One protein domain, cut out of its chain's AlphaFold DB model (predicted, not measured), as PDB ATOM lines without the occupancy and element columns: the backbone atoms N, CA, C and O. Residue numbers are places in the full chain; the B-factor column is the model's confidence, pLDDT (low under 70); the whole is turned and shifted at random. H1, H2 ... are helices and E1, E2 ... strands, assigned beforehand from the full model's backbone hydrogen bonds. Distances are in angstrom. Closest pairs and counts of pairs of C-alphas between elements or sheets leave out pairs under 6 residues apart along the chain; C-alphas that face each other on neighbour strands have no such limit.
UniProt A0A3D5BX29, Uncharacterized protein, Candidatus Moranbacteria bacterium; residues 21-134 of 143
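What this domain is: This is residues 21 to 134 of the 143 residues of an uncharacterized protein of Candidatus Moranbacteria bacterium (UniProt A0A3D5BX29). A twisted sheet of four strands is covered on one face by two helices, H2 and H3, while its other face is bare of named helices. H1 packs beside H3, off the sheet, so that the three helices lie to the same side of it. The printed part has 114 residues, with E1, E2, H1, H2, H3, E3 and E4 in that order along the chain; the sheet runs E1, E3, E4, E2, antiparallel throughout. The class is mixed, helices and strands. The whole is compact, with a radius of gyration of the C-alphas of 14.2 A and spans of 43 by 29 by 29 A.

How they stand to each other: E1, residues 21 to 26, is an edge strand and the antiparallel neighbour of E3, residues 102 to 109; N 23 and O 105 are 2.9 A apart, within hydrogen-bond range. E3 forms a hairpin with E4, residues 115 to 123, where N 104 and O 120 are 2.9 A apart. E4 is also the antiparallel neighbour of the other edge strand, E2, residues 37 to 42, with N 41 and O 119 at 2.8 A. The sheet is twisted, its C-alphas lying up to 4.2 A off the best plane. H3, residues 81 to 92, is on the sheet at a height of 9.6 A and runs across the strands, at 67 degrees to E1 on the local plane. H2, residues 69 to 78, is on the same face at a height of 8.8 A; these are two layers, helices on one face of a sheet. H1, residues 50 to 61, is not on the sheet. It touches H3 at a shallow tilt of 19 degrees, opposite ways, the closest C-alphas being those of Phe 53 and Val 91, 5.5 A apart. With its residues 57 to 61 alone, H1 only just touches H2, with 3 pairs of C-alphas within 8 A; the closest are those of Ala 61 and Trp 75, 6.4 A. In H1, H2 and H3 every O i to N i+4 pair is within hydrogen-bond range.

Where its parts are: E1 begins at C-alpha 21 (392.890, 294.026, 360.297) and is 15.4 A long; E2 is 17.2 A. H1, H2 and H3 measure 15.6 A, 14.5 A and 16.2 A; H3 begins at C-alpha 81 (394.470, 305.859, 374.169). E3 is 24.2 A long, and E4, 26.3 A, ends at C-alpha 123 (395.309, 293.695, 382.216).

The domain as a whole: The two C-alphas farthest apart, those of Asn 112 and Glu 127, are 44.4 A apart. The printed part has no cut and no long link; H2 to H3 and E3 to E4 are tight. Residues 28 to 29 pair with residues 132 to 133, antiparallel. The mean pLDDT of the printed part is 85.7, and residues 65 to 69 and 94 to 97 are under 70.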
ATOM      1  N   MET A  21     391.983 292.915 360.585       81.38
ATOM      2  CA  MET A  21     392.890 294.026 360.297       81.38
ATOM      3  C   MET A  21     393.115 294.876 361.555       81.38
ATOM      4  O   MET A  21     392.165 295.254 362.235       81.38
ATOM      5  N   PHE A  22     394.376 295.165 361.863       84.50
ATOM      6  CA  PHE A  22     394.880 295.870 363.038       84.50
ATOM      7  C   PHE A  22     394.535 297.356 362.999       84.50
ATOM      8  O   PHE A  22     395.247 298.136 362.384       84.50
ATOM      9  N   VAL A  23     393.501 297.788 363.707       87.50
ATOM     10  CA  VAL A  23     393.133 299.210 363.720       87.50
ATOM     11  C   VAL A  23     394.036 299.973 364.685       87.50
ATOM     12  O   VAL A  23     394.629 300.988 364.324       87.50
ATOM     13  N   ARG A  24     394.155 299.483 365.926       91.19
ATOM     14  CA  ARG A  24     394.952 300.136 366.970       91.19
ATOM     15  C   ARG A  24     395.265 299.203 368.133       91.19
ATOM     16  O   ARG A  24     394.483 298.308 368.444       91.19
ATOM     17  N   GLN A  25     396.363 299.463 368.838       93.56
ATOM     18  CA  GLN A  25     396.619 298.891 370.160       93.56
ATOM     19  C   GLN A  25     397.396 299.848 371.053       93.56
ATOM     20  O   GLN A  25     398.174 300.677 370.571       93.56
ATOM     21  N   PHE A  26     397.247 299.633 372.351       94.88
ATOM     22  CA  PHE A  26     397.997 300.291 373.407       94.88
ATOM     23  C   PHE A  26     398.302 299.275 374.505       94.88
ATOM     24  O   PHE A  26     397.385 298.605 374.980       94.88
ATOM     25  N   GLN A  27     399.572 299.173 374.907       93.50
ATOM     26  CA  GLN A  27     400.039 298.281 375.975       93.50
ATOM     27  C   GLN A  27     399.488 296.849 375.871       93.50
ATOM     28  O   GLN A  27     399.000 296.280 376.847       93.50
ATOM     29  N   PHE A  28     399.543 296.270 374.674       93.00
ATOM     30  CA  PHE A  28     398.973 294.958 374.392       93.00
ATOM     31  C   PHE A  28     400.075 293.930 374.119       93.00
ATOM     32  O   PHE A  28     401.004 294.244 373.362       93.00
ATOM     33  N   PRO A  29     400.005 292.724 374.704       91.31
ATOM     34  CA  PRO A  29     401.105 291.782 374.628       91.31
ATOM     35  C   PRO A  29     401.095 290.968 373.331       91.31
ATOM     36  O   PRO A  29     400.157 291.007 372.526       91.31
ATOM     37  N   ASP A  30     402.179 290.249 373.079       84.00
ATOM     38  CA  ASP A  30     402.284 289.239 372.023       84.00
ATOM     39  C   ASP A  30     401.914 287.829 372.522       84.00
ATOM     40  O   ASP A  30     401.328 287.049 371.766       84.00
ATOM     41  N   PHE A  31     402.177 287.533 373.797       85.25
ATOM     42  CA  PHE A  31     401.727 286.342 374.516       85.25
ATOM     43  C   PHE A  31     401.102 286.702 375.869       85.25
ATOM     44  O   PHE A  31     401.404 287.729 376.465       85.25
ATOM     45  N   PHE A  32     400.216 285.841 376.361       86.00
ATOM     46  CA  PHE A  32     399.565 286.017 377.657       86.00
ATOM     47  C   PHE A  32     400.143 285.013 378.645       86.00
ATOM     48  O   PHE A  32     400.260 283.832 378.311       86.00
ATOM     49  N   GLU A  33     400.464 285.463 379.853       90.12
ATOM     50  CA  GLU A  33     400.760 284.564 380.966       90.12
ATOM     51  C   GLU A  33     399.471 284.199 381.717       90.12
ATOM     52  O   GLU A  33     398.466 284.902 381.641       90.12
ATOM     53  N   GLU A  34     399.473 283.092 382.464       88.44
ATOM     54  CA  GLU A  34     398.274 282.610 383.175       88.44
ATOM     55  C   GLU A  34     397.737 283.610 384.213       88.44
ATOM     56  O   GLU A  34     396.541 283.634 384.523       88.44
ATOM     57  N   CYS A  35     398.624 284.441 384.765       90.50
ATOM     58  CA  CYS A  35     398.279 285.471 385.737       90.50
ATOM     59  C   CYS A  35     397.620 286.701 385.092       90.50
ATOM     60  O   CYS A  35     396.893 287.432 385.776       90.50
ATOM     61  N   ASP A  36     397.814 286.903 383.789       91.75
ATOM     62  CA  ASP A  36     397.238 288.018 383.056       91.75
ATOM     63  C   ASP A  36     395.733 287.851 382.848       91.75
ATOM     64  O   ASP A  36     395.153 286.763 382.946       91.75
ATOM     65  N   LYS A  37     395.064 288.971 382.565       91.06
ATOM     66  CA  LYS A  37     393.630 288.978 382.270       91.06
ATOM     67  C   LYS A  37     393.391 289.486 380.869       91.06
ATOM     68  O   LYS A  37     393.933 290.508 380.456       91.06
ATOM     69  N   PHE A  38     392.537 288.763 380.163       91.06
ATOM     70  CA  PHE A  38     392.203 289.025 378.779       91.06
ATOM     71  C   PHE A  38     390.698 288.913 378.573       91.06
ATOM     72  O   PHE A  38     390.042 288.031 379.127       91.06
ATOM     73  N   LEU A  39     390.170 289.808 377.751       89.56
ATOM     74  CA  LEU A  39     388.801 289.772 377.274       89.56
ATOM     75  C   LEU A  39     388.793 290.073 375.778       89.56
ATOM     76  O   LEU A  39     389.438 291.024 375.345       89.56
ATOM     77  N   SER A  40     387.995 289.322 375.021       89.56
ATOM     78  CA  SER A  40     387.675 289.611 373.621       89.56
ATOM     79  C   SER A  40     386.163 289.680 373.444       89.56
ATOM     80  O   SER A  40     385.451 288.778 373.887       89.56
ATOM     81  N   ILE A  41     385.679 290.733 372.793       88.69
ATOM     82  CA  ILE A  41     384.269 290.927 372.451       88.69
ATOM     83  C   ILE A  41     384.169 291.326 370.984       88.69
ATOM     84  O   ILE A  41     384.831 292.265 370.548       88.69
ATOM     85  N   ASP A  42     383.280 290.655 370.258       88.31
ATOM     86  CA  ASP A  42     383.009 290.936 368.852       88.31
ATOM     87  C   ASP A  42     381.657 291.639 368.708       88.31
ATOM     88  O   ASP A  42     380.664 291.209 369.302       88.31
ATOM     89  N   SER A  43     381.593 292.693 367.890       85.50
ATOM     90  CA  SER A  43     380.376 293.503 367.707       85.50
ATOM     91  C   SER A  43     379.217 292.763 367.026       85.50
ATOM     92  O   SER A  43     378.079 293.231 367.068       85.50
ATOM     93  N   ASP A  44     379.494 291.619 366.393       83.06
ATOM     94  CA  ASP A  44     378.497 290.751 365.748       83.06
ATOM     95  C   ASP A  44     378.079 289.556 366.627       83.06
ATOM     96  O   ASP A  44     377.253 288.725 366.250       83.06
ATOM     97  N   ASN A  45     378.614 289.450 367.848       78.25
ATOM     98  CA  ASN A  45     378.190 288.401 368.766       78.25
ATOM     99  C   ASN A  45     376.717 288.609 369.165       78.25
ATOM    100  O   ASN A  45     376.289 289.715 369.485       78.25
ATOM    101  N   ARG A  46     375.928 287.528 369.213       75.12
ATOM    102  CA  ARG A  46     374.519 287.564 369.647       75.12
ATOM    103  C   ARG A  46     374.339 288.135 371.060       75.12
ATOM    104  O   ARG A  46     373.281 288.674 371.363       75.12
ATOM    105  N   HIS A  47     375.353 288.004 371.911       79.31
ATOM    106  CA  HIS A  47     375.359 288.535 373.274       79.31
ATOM    107  C   HIS A  47     375.891 289.973 373.368       79.31
ATOM    108  O   HIS A  47     375.980 290.518 374.465       79.31
ATOM    109  N   PHE A  48     376.254 290.589 372.242       82.50
ATOM    110  CA  PHE A  48     376.704 291.971 372.203       82.50
ATOM    111  C   PHE A  48     375.522 292.928 372.374       82.50
ATOM    112  O   PHE A  48     374.554 292.901 371.609       82.50
ATOM    113  N   ASP A  49     375.607 293.802 373.374       86.69
ATOM    114  CA  ASP A  49     374.588 294.809 373.654       86.69
ATOM    115  C   ASP A  49     374.694 295.967 372.645       86.69
ATOM    116  O   ASP A  49     375.388 296.967 372.855       86.69
ATOM    117  N   LYS A  50     374.005 295.807 371.508       84.50
ATOM    118  CA  LYS A  50     373.993 296.783 370.408       84.50
ATOM    119  C   LYS A  50     373.439 298.145 370.837       84.50
ATOM    120  O   LYS A  50     373.919 299.172 370.362       84.50
ATOM    121  N   GLU A  51     372.471 298.177 371.753       87.19
ATOM    122  CA  GLU A  51     371.907 299.434 372.258       87.19
ATOM    123  C   GLU A  51     372.914 300.194 373.119       87.19
ATOM    124  O   GLU A  51     373.079 301.410 372.980       87.19
ATOM    125  N   ARG A  52     373.613 299.485 374.011       87.69
ATOM    126  CA  ARG A  52     374.703 300.061 374.795       87.69
ATOM    127  C   ARG A  52     375.814 300.561 373.897       87.69
ATOM    128  O   ARG A  52     376.289 301.675 374.106       87.69
ATOM    129  N   PHE A  53     376.200 299.777 372.896       88.06
ATOM    130  CA  PHE A  53     377.223 300.174 371.941       88.06
ATOM    131  C   PHE A  53     376.861 301.484 371.235       88.06
ATOM    132  O   PHE A  53     377.655 302.421 371.258       88.06
ATOM    133  N   ALA A  54     375.630 301.611 370.726       86.62
ATOM    134  CA  ALA A  54     375.145 302.848 370.116       86.62
ATOM    135  C   ALA A  54     375.184 304.047 371.086       86.62
ATOM    136  O   ALA A  54     375.643 305.132 370.726       86.62
ATOM    137  N   LYS A  55     374.777 303.856 372.350       89.19
ATOM    138  CA  LYS A  55     374.879 304.900 373.390       89.19
ATOM    139  C   LYS A  55     376.332 305.303 373.661       89.19
ATOM    140  O   LYS A  55     376.610 306.483 373.867       89.19
ATOM    141  N   CYS A  56     377.255 304.342 373.653       90.38
ATOM    142  CA  CYS A  56     378.681 304.583 373.865       90.38
ATOM    143  C   CYS A  56     379.310 305.331 372.684       90.38
ATOM    144  O   CYS A  56     380.054 306.280 372.910       90.38
ATOM    145  N   LEU A  57     378.964 304.965 371.446       89.12
ATOM    146  CA  LEU A  57     379.388 305.680 370.240       89.12
ATOM    147  C   LEU A  57     378.953 307.143 370.272       89.12
ATOM    148  O   LEU A  57     379.773 308.040 370.080       89.12
ATOM    149  N   LYS A  58     377.690 307.397 370.615       90.75
ATOM    150  CA  LYS A  58     377.186 308.763 370.756       90.75
ATOM    151  C   LYS A  58     377.918 309.536 371.853       90.75
ATOM    152  O   LYS A  58     378.298 310.683 371.645       90.75
ATOM    153  N   LYS A  59     378.139 308.909 373.012       91.94
ATOM    154  CA  LYS A  59     378.792 309.533 374.173       91.94
ATOM    155  C   LYS A  59     380.260 309.889 373.919       91.94
ATOM    156  O   LYS A  59     380.680 310.970 374.310       91.94
ATOM    157  N   HIS A  60     381.032 308.971 373.339       92.19
ATOM    158  CA  HIS A  60     382.495 309.096 373.233       92.19
ATOM    159  C   HIS A  60     382.957 309.653 371.891       92.19
ATOM    160  O   HIS A  60     383.940 310.384 371.842       92.19
ATOM    161  N   ALA A  61     382.248 309.324 370.814       88.31
ATOM    162  CA  ALA A  61     382.638 309.684 369.455       88.31
ATOM    163  C   ALA A  61     381.692 310.699 368.794       88.31
ATOM    164  O   ALA A  61     381.988 311.186 367.707       88.31
ATOM    165  N   GLY A  62     380.549 311.021 369.417       87.25
ATOM    166  CA  GLY A  62     379.534 311.897 368.817       87.25
ATOM    167  C   GLY A  62     378.845 311.288 367.589       87.25
ATOM    168  O   GLY A  62     378.258 312.017 366.792       87.25
ATOM    169  N   ILE A  63     378.932 309.966 367.414       85.31
ATOM    170  CA  ILE A  63     378.384 309.241 366.262       85.31
ATOM    171  C   ILE A  63     376.953 308.794 366.596       85.31
ATOM    172  O   ILE A  63     376.737 308.086 367.581       85.31
ATOM    173  N   GLU A  64     375.973 309.222 365.795       79.06
ATOM    174  CA  GLU A  64     374.572 308.792 365.924       79.06
ATOM    175  C   GLU A  64     374.392 307.329 365.473       79.06
ATOM    176  O   GLU A  64     375.209 306.795 364.729       79.06
ATOM    177  N   SER A  65     373.345 306.659 365.970       61.50
ATOM    178  CA  SER A  65     373.223 305.190 366.044       61.50
ATOM    179  C   SER A  65     373.116 304.415 364.725       61.50
ATOM    180  O   SER A  65     372.975 303.192 364.766       61.50
ATOM    181  N   ASP A  66     373.214 305.073 363.577       58.59
ATOM    182  CA  ASP A  66     373.301 304.407 362.284       58.59
ATOM    183  C   ASP A  66     374.785 304.262 361.957       58.59
ATOM    184  O   ASP A  66     375.460 305.239 361.639       58.59
ATOM    185  N   ILE A  67     375.324 303.054 362.158       59.25
ATOM    186  CA  ILE A  67     376.764 302.774 362.095       59.25
ATOM    187  C   ILE A  67     377.287 303.078 360.690       59.25
ATOM    188  O   ILE A  67     377.308 302.241 359.794       59.25
ATOM    189  N   GLU A  68     377.758 304.299 360.516       64.62
ATOM    190  CA  GLU A  68     378.672 304.676 359.463       64.62
ATOM    191  C   GLU A  68     380.046 304.144 359.876       64.62
ATOM    192  O   GLU A  68     380.765 304.778 360.646       64.62
ATOM    193  N   GLU A  69     380.375 302.929 359.432       67.88
ATOM    194  CA  GLU A  69     381.598 302.192 359.804       67.88
ATOM    195  C   GLU A  69     382.862 303.067 359.699       67.88
ATOM    196  O   GLU A  69     383.716 303.049 360.586       67.88
ATOM    197  N   TRP A  70     382.903 303.924 358.676       70.56
ATOM    198  CA  TRP A  70     383.969 304.892 358.424       70.56
ATOM    199  C   TRP A  70     384.109 305.970 359.513       70.56
ATOM    200  O   TRP A  70     385.215 306.447 359.774       70.56
ATOM    201  N   LYS A  71     383.019 306.362 360.190       81.75
ATOM    202  CA  LYS A  71     383.062 307.337 361.294       81.75
ATOM    203  C   LYS A  71     383.724 306.738 362.529       81.75
ATOM    204  O   LYS A  71     384.512 307.421 363.182       81.75
ATOM    205  N   LEU A  72     383.421 305.475 362.844       86.12
ATOM    206  CA  LEU A  72     384.053 304.785 363.969       86.12
ATOM    207  C   LEU A  72     385.542 304.570 363.700       86.12
ATOM    208  O   LEU A  72     386.361 304.871 364.562       86.12
ATOM    209  N   GLU A  73     385.897 304.116 362.500       85.56
ATOM    210  CA  GLU A  73     387.292 304.002 362.072       85.56
ATOM    211  C   GLU A  73     388.049 305.328 362.233       85.56
ATOM    212  O   GLU A  73     389.075 305.377 362.913       85.56
ATOM    213  N   GLY A  74     387.520 306.413 361.656       86.44
ATOM    214  CA  GLY A  74     388.148 307.729 361.725       86.44
ATOM    215  C   GLY A  74     388.332 308.211 363.164       86.44
ATOM    216  O   GLY A  74     389.396 308.722 363.516       86.44
ATOM    217  N   TRP A  75     387.335 307.984 364.024       91.12
ATOM    218  CA  TRP A  75     387.448 308.298 365.445       91.12
ATOM    219  C   TRP A  75     388.519 307.450 366.142       91.12
ATOM    220  O   TRP A  75     389.352 307.997 366.858       91.12
ATOM    221  N   LEU A  76     388.567 306.137 365.899       91.12
ATOM    222  CA  LEU A  76     389.558 305.239 366.505       91.12
ATOM    223  C   LEU A  76     390.998 305.584 366.116       91.12
ATOM    224  O   LEU A  76     391.908 305.399 366.926       91.12
ATOM    225  N   LEU A  77     391.217 306.082 364.902       88.19
ATOM    226  CA  LEU A  77     392.534 306.528 364.446       88.19
ATOM    227  C   LEU A  77     392.926 307.893 365.037       88.19
ATOM    228  O   LEU A  77     394.110 308.135 365.259       88.19
ATOM    229  N   GLY A  78     391.952 308.766 365.321       89.38
ATOM    230  CA  GLY A  78     392.188 310.120 365.840       89.38
ATOM    231  C   GLY A  78     392.142 310.270 367.367       89.38
ATOM    232  O   GLY A  78     392.738 311.203 367.898       89.38
ATOM    233  N   ALA A  79     391.453 309.376 368.078       93.88
ATOM    234  CA  ALA A  79     391.269 309.456 369.525       93.88
ATOM    235  C   ALA A  79     392.585 309.239 370.295       93.88
ATOM    236  O   ALA A  79     393.580 308.741 369.775       93.88
ATOM    237  N   THR A  80     392.619 309.578 371.573       95.31
ATOM    238  CA  THR A  80     393.710 309.215 372.483       95.31
ATOM    239  C   THR A  80     393.506 307.807 373.042       95.31
ATOM    240  O   THR A  80     392.393 307.278 373.072       95.31
ATOM    241  N   ASP A  81     394.574 307.188 373.548       94.69
ATOM    242  CA  ASP A  81     394.470 305.859 374.169       94.69
ATOM    243  C   ASP A  81     393.552 305.880 375.404       94.69
ATOM    244  O   ASP A  81     392.837 304.915 375.669       94.69
ATOM    245  N   ALA A  82     393.518 307.005 376.128       93.31
ATOM    246  CA  ALA A  82     392.637 307.208 377.274       93.31
ATOM    247  C   ALA A  82     391.153 307.261 376.873       93.31
ATOM    248  O   ALA A  82     390.322 306.636 377.534       93.31
ATOM    249  N   GLU A  83     390.822 307.964 375.787       95.38
ATOM    250  CA  GLU A  83     389.456 308.027 375.250       95.38
ATOM    251  C   GLU A  83     388.986 306.653 374.771       95.38
ATOM    252  O   GLU A  83     387.886 306.220 375.116       95.38
ATOM    253  N   ILE A  84     389.844 305.918 374.059       94.88
ATOM    254  CA  ILE A  84     389.522 304.563 373.602       94.88
ATOM    255  C   ILE A  84     389.331 303.619 374.788       94.88
ATOM    256  O   ILE A  84     388.354 302.876 374.827       94.88
ATOM    257  N   MET A  85     390.201 303.670 375.797       93.00
ATOM    258  CA  MET A  85     390.029 302.856 377.002       93.00
ATOM    259  C   MET A  85     388.730 303.172 377.745       93.00
ATOM    260  O   MET A  85     388.065 302.252 378.226       93.00
ATOM    261  N   ALA A  86     388.344 304.447 377.843       92.25
ATOM    262  CA  ALA A  86     387.076 304.845 378.448       92.25
ATOM    263  C   ALA A  86     385.876 304.316 377.647       92.25
ATOM    264  O   ALA A  86     384.943 303.762 378.231       92.25
ATOM    265  N   PHE A  87     385.934 304.416 376.318       92.62
ATOM    266  CA  PHE A  87     384.934 303.856 375.417       92.62
ATOM    267  C   PHE A  87     384.795 302.339 375.580       92.62
ATOM    268  O   PHE A  87     383.696 301.848 375.827       92.62
ATOM    269  N   LEU A  88     385.901 301.592 375.513       91.69
ATOM    270  CA  LEU A  88     385.882 300.132 375.618       91.69
ATOM    271  C   LEU A  88     385.329 299.662 376.965       91.69
ATOM    272  O   LEU A  88     384.534 298.728 377.004       91.69
ATOM    273  N   ARG A  89     385.686 300.331 378.069       89.44
ATOM    274  CA  ARG A  89     385.129 300.030 379.400       89.44
ATOM    275  C   ARG A  89     383.608 300.193 379.436       89.44
ATOM    276  O   ARG A  89     382.920 299.344 380.001       89.44
ATOM    277  N   ASP A  90     383.085 301.248 378.816       89.88
ATOM    278  CA  ASP A  90     381.642 301.483 378.753       89.88
ATOM    279  C   ASP A  90     380.930 300.467 377.844       89.88
ATOM    280  O   ASP A  90     379.838 300.015 378.200       89.88
ATOM    281  N   VAL A  91     381.553 300.074 376.725       87.94
ATOM    282  CA  VAL A  91     381.031 299.057 375.792       87.94
ATOM    283  C   VAL A  91     380.965 297.679 376.447       87.94
ATOM    284  O   VAL A  91     379.942 297.006 376.360       87.94
ATOM    285  N   VAL A  92     382.033 297.272 377.133       81.81
ATOM    286  CA  VAL A  92     382.141 295.965 377.801       81.81
ATOM    287  C   VAL A  92     381.208 295.863 379.006       81.81
ATOM    288  O   VAL A  92     380.642 294.808 379.281       81.81
ATOM    289  N   GLY A  93     381.004 296.974 379.704       74.88
ATOM    290  CA  GLY A  93     380.040 297.066 380.779       74.88
ATOM    291  C   GLY A  93     380.558 296.761 382.180       74.88
ATOM    292  O   GLY A  93     381.575 296.111 382.408       74.88
ATOM    293  N   LEU A  94     379.807 297.302 383.141       52.66
ATOM    294  CA  LEU A  94     380.164 297.531 384.547       52.66
ATOM    295  C   LEU A  94     380.480 296.285 385.392       52.66
ATOM    296  O   LEU A  94     380.947 296.453 386.520       52.66
ATOM    297  N   GLU A  95     380.243 295.068 384.900       52.09
ATOM    298  CA  GLU A  95     380.515 293.844 385.670       52.09
ATOM    299  C   GLU A  95     382.013 293.545 385.787       52.09
ATOM    300  O   GLU A  95     382.445 292.889 386.731       52.09
ATOM    301  N   MET A  96     382.838 294.110 384.903       60.50
ATOM    302  CA  MET A  96     384.280 293.892 384.915       60.50
ATOM    303  C   MET A  96     385.035 295.160 385.297       60.50
ATOM    304  O   MET A  96     385.706 295.786 384.473       60.50
ATOM    305  N   ARG A  97     384.961 295.525 386.584       67.12
ATOM    306  CA  ARG A  97     385.828 296.540 387.223       67.12
ATOM    307  C   ARG A  97     387.272 296.044 387.367       67.12
ATOM    308  O   ARG A  97     387.866 296.108 388.438       67.12
ATOM    309  N   MET A  98     387.823 295.507 386.290       77.94
ATOM    310  CA  MET A  98     389.216 295.110 386.218       77.94
ATOM    311  C   MET A  98     390.068 296.334 385.873       77.94
ATOM    312  O   MET A  98     389.620 297.195 385.107       77.94
ATOM    313  N   PRO A  99     391.295 296.440 386.409       85.25
ATOM    314  CA  PRO A  99     392.227 297.498 386.048       85.25
ATOM    315  C   PRO A  99     392.821 297.212 384.662       85.25
ATOM    316  O   PRO A  99     393.999 296.906 384.538       85.25
ATOM    317  N   TRP A 100     391.998 297.274 383.612       90.44
ATOM    318  CA  TRP A 100     392.450 297.104 382.232       90.44
ATOM    319  C   TRP A 100     393.563 298.110 381.930       90.44
ATOM    320  O   TRP A 100     393.344 299.322 382.070       90.44
ATOM    321  N   THR A 101     394.730 297.596 381.546       91.00
ATOM    322  CA  THR A 101     395.964 298.354 381.298       91.00
ATOM    323  C   THR A 101     396.217 298.576 379.812       91.00
ATOM    324  O   THR A 101     396.900 299.528 379.456       91.00
ATOM    325  N   GLY A 102     395.645 297.741 378.944       94.00
ATOM    326  CA  GLY A 102     395.844 297.831 377.505       94.00
ATOM    327  C   GLY A 102     394.651 297.352 376.692       94.00
ATOM    328  O   GLY A 102     393.697 296.768 377.216       94.00
ATOM    329  N   PHE A 103     394.723 297.606 375.390       94.44
ATOM    330  CA  PHE A 103     393.709 297.201 374.430       94.44
ATOM    331  C   PHE A 103     394.298 296.882 373.060       94.44
ATOM    332  O   PHE A 103     395.349 297.398 372.679       94.44
ATOM    333  N   ARG A 104     393.556 296.090 372.288       94.12
ATOM    334  CA  ARG A 104     393.718 295.938 370.843       94.12
ATOM    335  C   ARG A 104     392.347 296.010 370.180       94.12
ATOM    336  O   ARG A 104     391.377 295.443 370.671       94.12
ATOM    337  N   ILE A 105     392.277 296.716 369.060       92.31
ATOM    338  CA  ILE A 105     391.085 296.809 368.224       92.31
ATOM    339  C   ILE A 105     391.445 296.310 366.838       92.31
ATOM    340  O   ILE A 105     392.429 296.749 366.238       92.31
ATOM    341  N   MET A 106     390.634 295.384 366.342       90.88
ATOM    342  CA  MET A 106     390.723 294.883 364.978       90.88
ATOM    343  C   MET A 106     389.362 294.989 364.299       90.88
ATOM    344  O   MET A 106     388.334 295.075 364.968       90.88
ATOM    345  N   ALA A 107     389.357 294.940 362.974       88.12
ATOM    346  CA  ALA A 107     388.138 294.936 362.180       88.12
ATOM    347  C   ALA A 107     388.175 293.827 361.123       88.12
ATOM    348  O   ALA A 107     389.232 293.529 360.561       88.12
ATOM    349  N   SER A 108     387.021 293.215 360.865       85.31
ATOM    350  CA  SER A 108     386.825 292.232 359.799       85.31
ATOM    351  C   SER A 108     385.629 292.617 358.930       85.31
ATOM    352  O   SER A 108     384.604 292.995 359.478       85.31
ATOM    353  N   LYS A 109     385.704 292.472 357.604       80.38
ATOM    354  CA  LYS A 109     384.581 292.691 356.674       80.38
ATOM    355  C   LYS A 109     384.050 291.349 356.167       80.38
ATOM    356  O   LYS A 109     384.798 290.556 355.589       80.38
ATOM    357  N   TYR A 110     382.758 291.095 356.348       72.81
ATOM    358  CA  TYR A 110     382.092 289.940 355.749       72.81
ATOM    359  C   TYR A 110     381.786 290.158 354.258       72.81
ATOM    360  O   TYR A 110     381.667 291.298 353.807       72.81
ATOM    361  N   PRO A 111     381.563 289.079 353.476       71.12
ATOM    362  CA  PRO A 111     381.187 289.181 352.061       71.12
ATOM    363  C   PRO A 111     379.922 290.008 351.783       71.12
ATOM    364  O   PRO A 111     379.751 290.508 350.677       71.12
ATOM    365  N   ASN A 112     379.035 290.153 352.772       73.62
ATOM    366  CA  ASN A 112     377.825 290.975 352.680       73.62
ATOM    367  C   ASN A 112     378.070 292.470 352.975       73.62
ATOM    368  O   ASN A 112     377.110 293.232 353.042       73.62
ATOM    369  N   GLY A 113     379.326 292.882 353.171       72.31
ATOM    370  CA  GLY A 113     379.711 294.263 353.452       72.31
ATOM    371  C   GLY A 113     379.610 294.675 354.922       72.31
ATOM    372  O   GLY A 113     379.911 295.823 355.223       72.31
ATOM    373  N   HIS A 114     379.226 293.778 355.836       77.38
ATOM    374  CA  HIS A 114     379.147 294.088 357.264       77.38
ATOM    375  C   HIS A 114     380.531 294.061 357.925       77.38
ATOM    376  O   HIS A 114     381.241 293.056 357.820       77.38
ATOM    377  N   THR A 115     380.898 295.132 358.633       82.75
ATOM    378  CA  THR A 115     382.107 295.174 359.462       82.75
ATOM    379  C   THR A 115     381.836 294.663 360.874       82.75
ATOM    380  O   THR A 115     380.982 295.173 361.599       82.75
ATOM    381  N   ILE A 116     382.643 293.694 361.295       85.38
ATOM    382  CA  ILE A 116     382.767 293.248 362.676       85.38
ATOM    383  C   ILE A 116     383.944 293.971 363.314       85.38
ATOM    384  O   ILE A 116     385.070 293.900 362.822       85.38
ATOM    385  N   TRP A 117     383.700 294.598 364.454       88.38
ATOM    386  CA  TRP A 117     384.736 295.144 365.313       88.38
ATOM    387  C   TRP A 117     385.073 294.139 366.407       88.38
ATOM    388  O   TRP A 117     384.188 293.645 367.105       88.38
ATOM    389  N   HIS A 118     386.361 293.855 366.554       90.06
ATOM    390  CA  HIS A 118     386.910 292.989 367.586       90.06
ATOM    391  C   HIS A 118     387.574 293.866 368.644       90.06
ATOM    392  O   HIS A 118     388.610 294.489 368.390       90.06
ATOM    393  N   PHE A 119     386.975 293.920 369.826       91.00
ATOM    394  CA  PHE A 119     387.454 294.691 370.962       91.00
ATOM    395  C   PHE A 119     388.151 293.771 371.954       91.00
ATOM    396  O   PHE A 119     387.532 292.877 372.530       91.00
ATOM    397  N   GLN A 120     389.440 294.005 372.172       91.81
ATOM    398  CA  GLN A 120     390.250 293.218 373.085       91.81
ATOM    399  C   GLN A 120     390.781 294.095 374.211       91.81
ATOM    400  O   GLN A 120     391.382 295.137 373.958       91.81
ATOM    401  N   LEU A 121     390.578 293.658 375.451       92.62
ATOM    402  CA  LEU A 121     391.105 294.298 376.652       92.62
ATOM    403  C   LEU A 121     392.108 293.376 377.338       92.62
ATOM    404  O   LEU A 121     391.927 292.158 377.394       92.62
ATOM    405  N   PHE A 122     393.155 293.984 377.880       92.81
ATOM    406  CA  PHE A 122     394.231 293.302 378.578       92.81
ATOM    407  C   PHE A 122     394.530 293.998 379.906       92.81
ATOM    408  O   PHE A 122     394.533 295.228 379.988       92.81
ATOM    409  N   ALA A 123     394.756 293.215 380.958       92.81
ATOM    410  CA  ALA A 123     395.309 293.695 382.216       92.81
ATOM    411  C   ALA A 123     396.542 292.863 382.557       92.81
ATOM    412  O   ALA A 123     396.427 291.661 382.817       92.81
ATOM    413  N   LYS A 124     397.702 293.525 382.560       92.88
ATOM    414  CA  LYS A 124     398.972 292.909 382.933       92.88
ATOM    415  C   LYS A 124     399.021 292.672 384.441       92.88
ATOM    416  O   LYS A 124     398.804 293.608 385.215       92.88
ATOM    417  N   HIS A 125     399.343 291.455 384.867       91.62
ATOM    418  CA  HIS A 125     399.624 291.184 386.275       91.62
ATOM    419  C   HIS A 125     400.990 291.776 386.679       91.62
ATOM    420  O   HIS A 125     401.920 291.740 385.874       91.62
ATOM    421  N   PRO A 126     401.180 292.286 387.913       90.31
ATOM    422  CA  PRO A 126     402.471 292.837 388.346       90.31
ATOM    423  C   PRO A 126     403.654 291.866 388.240       90.31
ATOM    424  O   PRO A 126     404.789 292.299 388.070       90.31
ATOM    425  N   GLU A 127     403.383 290.566 388.340       91.81
ATOM    426  CA  GLU A 127     404.394 289.504 388.232       91.81
ATOM    427  C   GLU A 127     404.568 288.983 386.801       91.81
ATOM    428  O   GLU A 127     405.468 288.186 386.563       91.81
ATOM    429  N   SER A 128     403.723 289.420 385.857       91.06
ATOM    430  CA  SER A 128     403.798 288.965 384.470       91.06
ATOM    431  C   SER A 128     405.060 289.498 383.796       91.06
ATOM    432  O   SER A 128     405.344 290.706 383.800       91.06
ATOM    433  N   GLY A 129     405.807 288.591 383.174       90.81
ATOM    434  CA  GLY A 129     406.940 288.898 382.310       90.81
ATOM    435  C   GLY A 129     406.527 289.381 380.920       90.81
ATOM    436  O   GLY A 129     407.392 289.840 380.176       90.81
ATOM    437  N   ALA A 130     405.231 289.345 380.580       88.62
ATOM    438  CA  ALA A 130     404.737 289.670 379.247       88.62
ATOM    439  C   ALA A 130     405.185 291.065 378.789       88.62
ATOM    440  O   ALA A 130     404.957 292.085 379.462       88.62
ATOM    441  N   GLU A 131     405.824 291.115 377.625       91.00
ATOM    442  CA  GLU A 131     406.171 292.370 376.975       91.00
ATOM    443  C   GLU A 131     404.911 293.006 376.389       91.00
ATOM    444  O   GLU A 131     404.027 292.326 375.874       91.00
ATOM    445  N   ILE A 132     404.809 294.331 376.494       91.75
ATOM    446  CA  ILE A 132     403.641 295.086 376.038       91.75
ATOM    447  C   ILE A 132     404.040 296.045 374.930       91.75
ATOM    448  O   ILE A 132     405.081 296.698 374.995       91.75
ATOM    449  N   PHE A 133     403.175 296.167 373.928       90.88
ATOM    450  CA  PHE A 133     403.458 296.953 372.739       90.88
ATOM    451  C   PHE A 133     402.327 297.932 372.422       90.88
ATOM    452  O   PHE A 133     401.154 297.683 372.709       90.88
ATOM    453  N   THR A 134     402.688 299.052 371.800       91.19
ATOM    454  CA  THR A 134     401.767 300.123 371.402       91.19
ATOM    455  C   THR A 134     401.993 300.473 369.937       91.19
ATOM    456  O   THR A 134     403.126 300.459 369.458       91.19
TER     457      THR A 134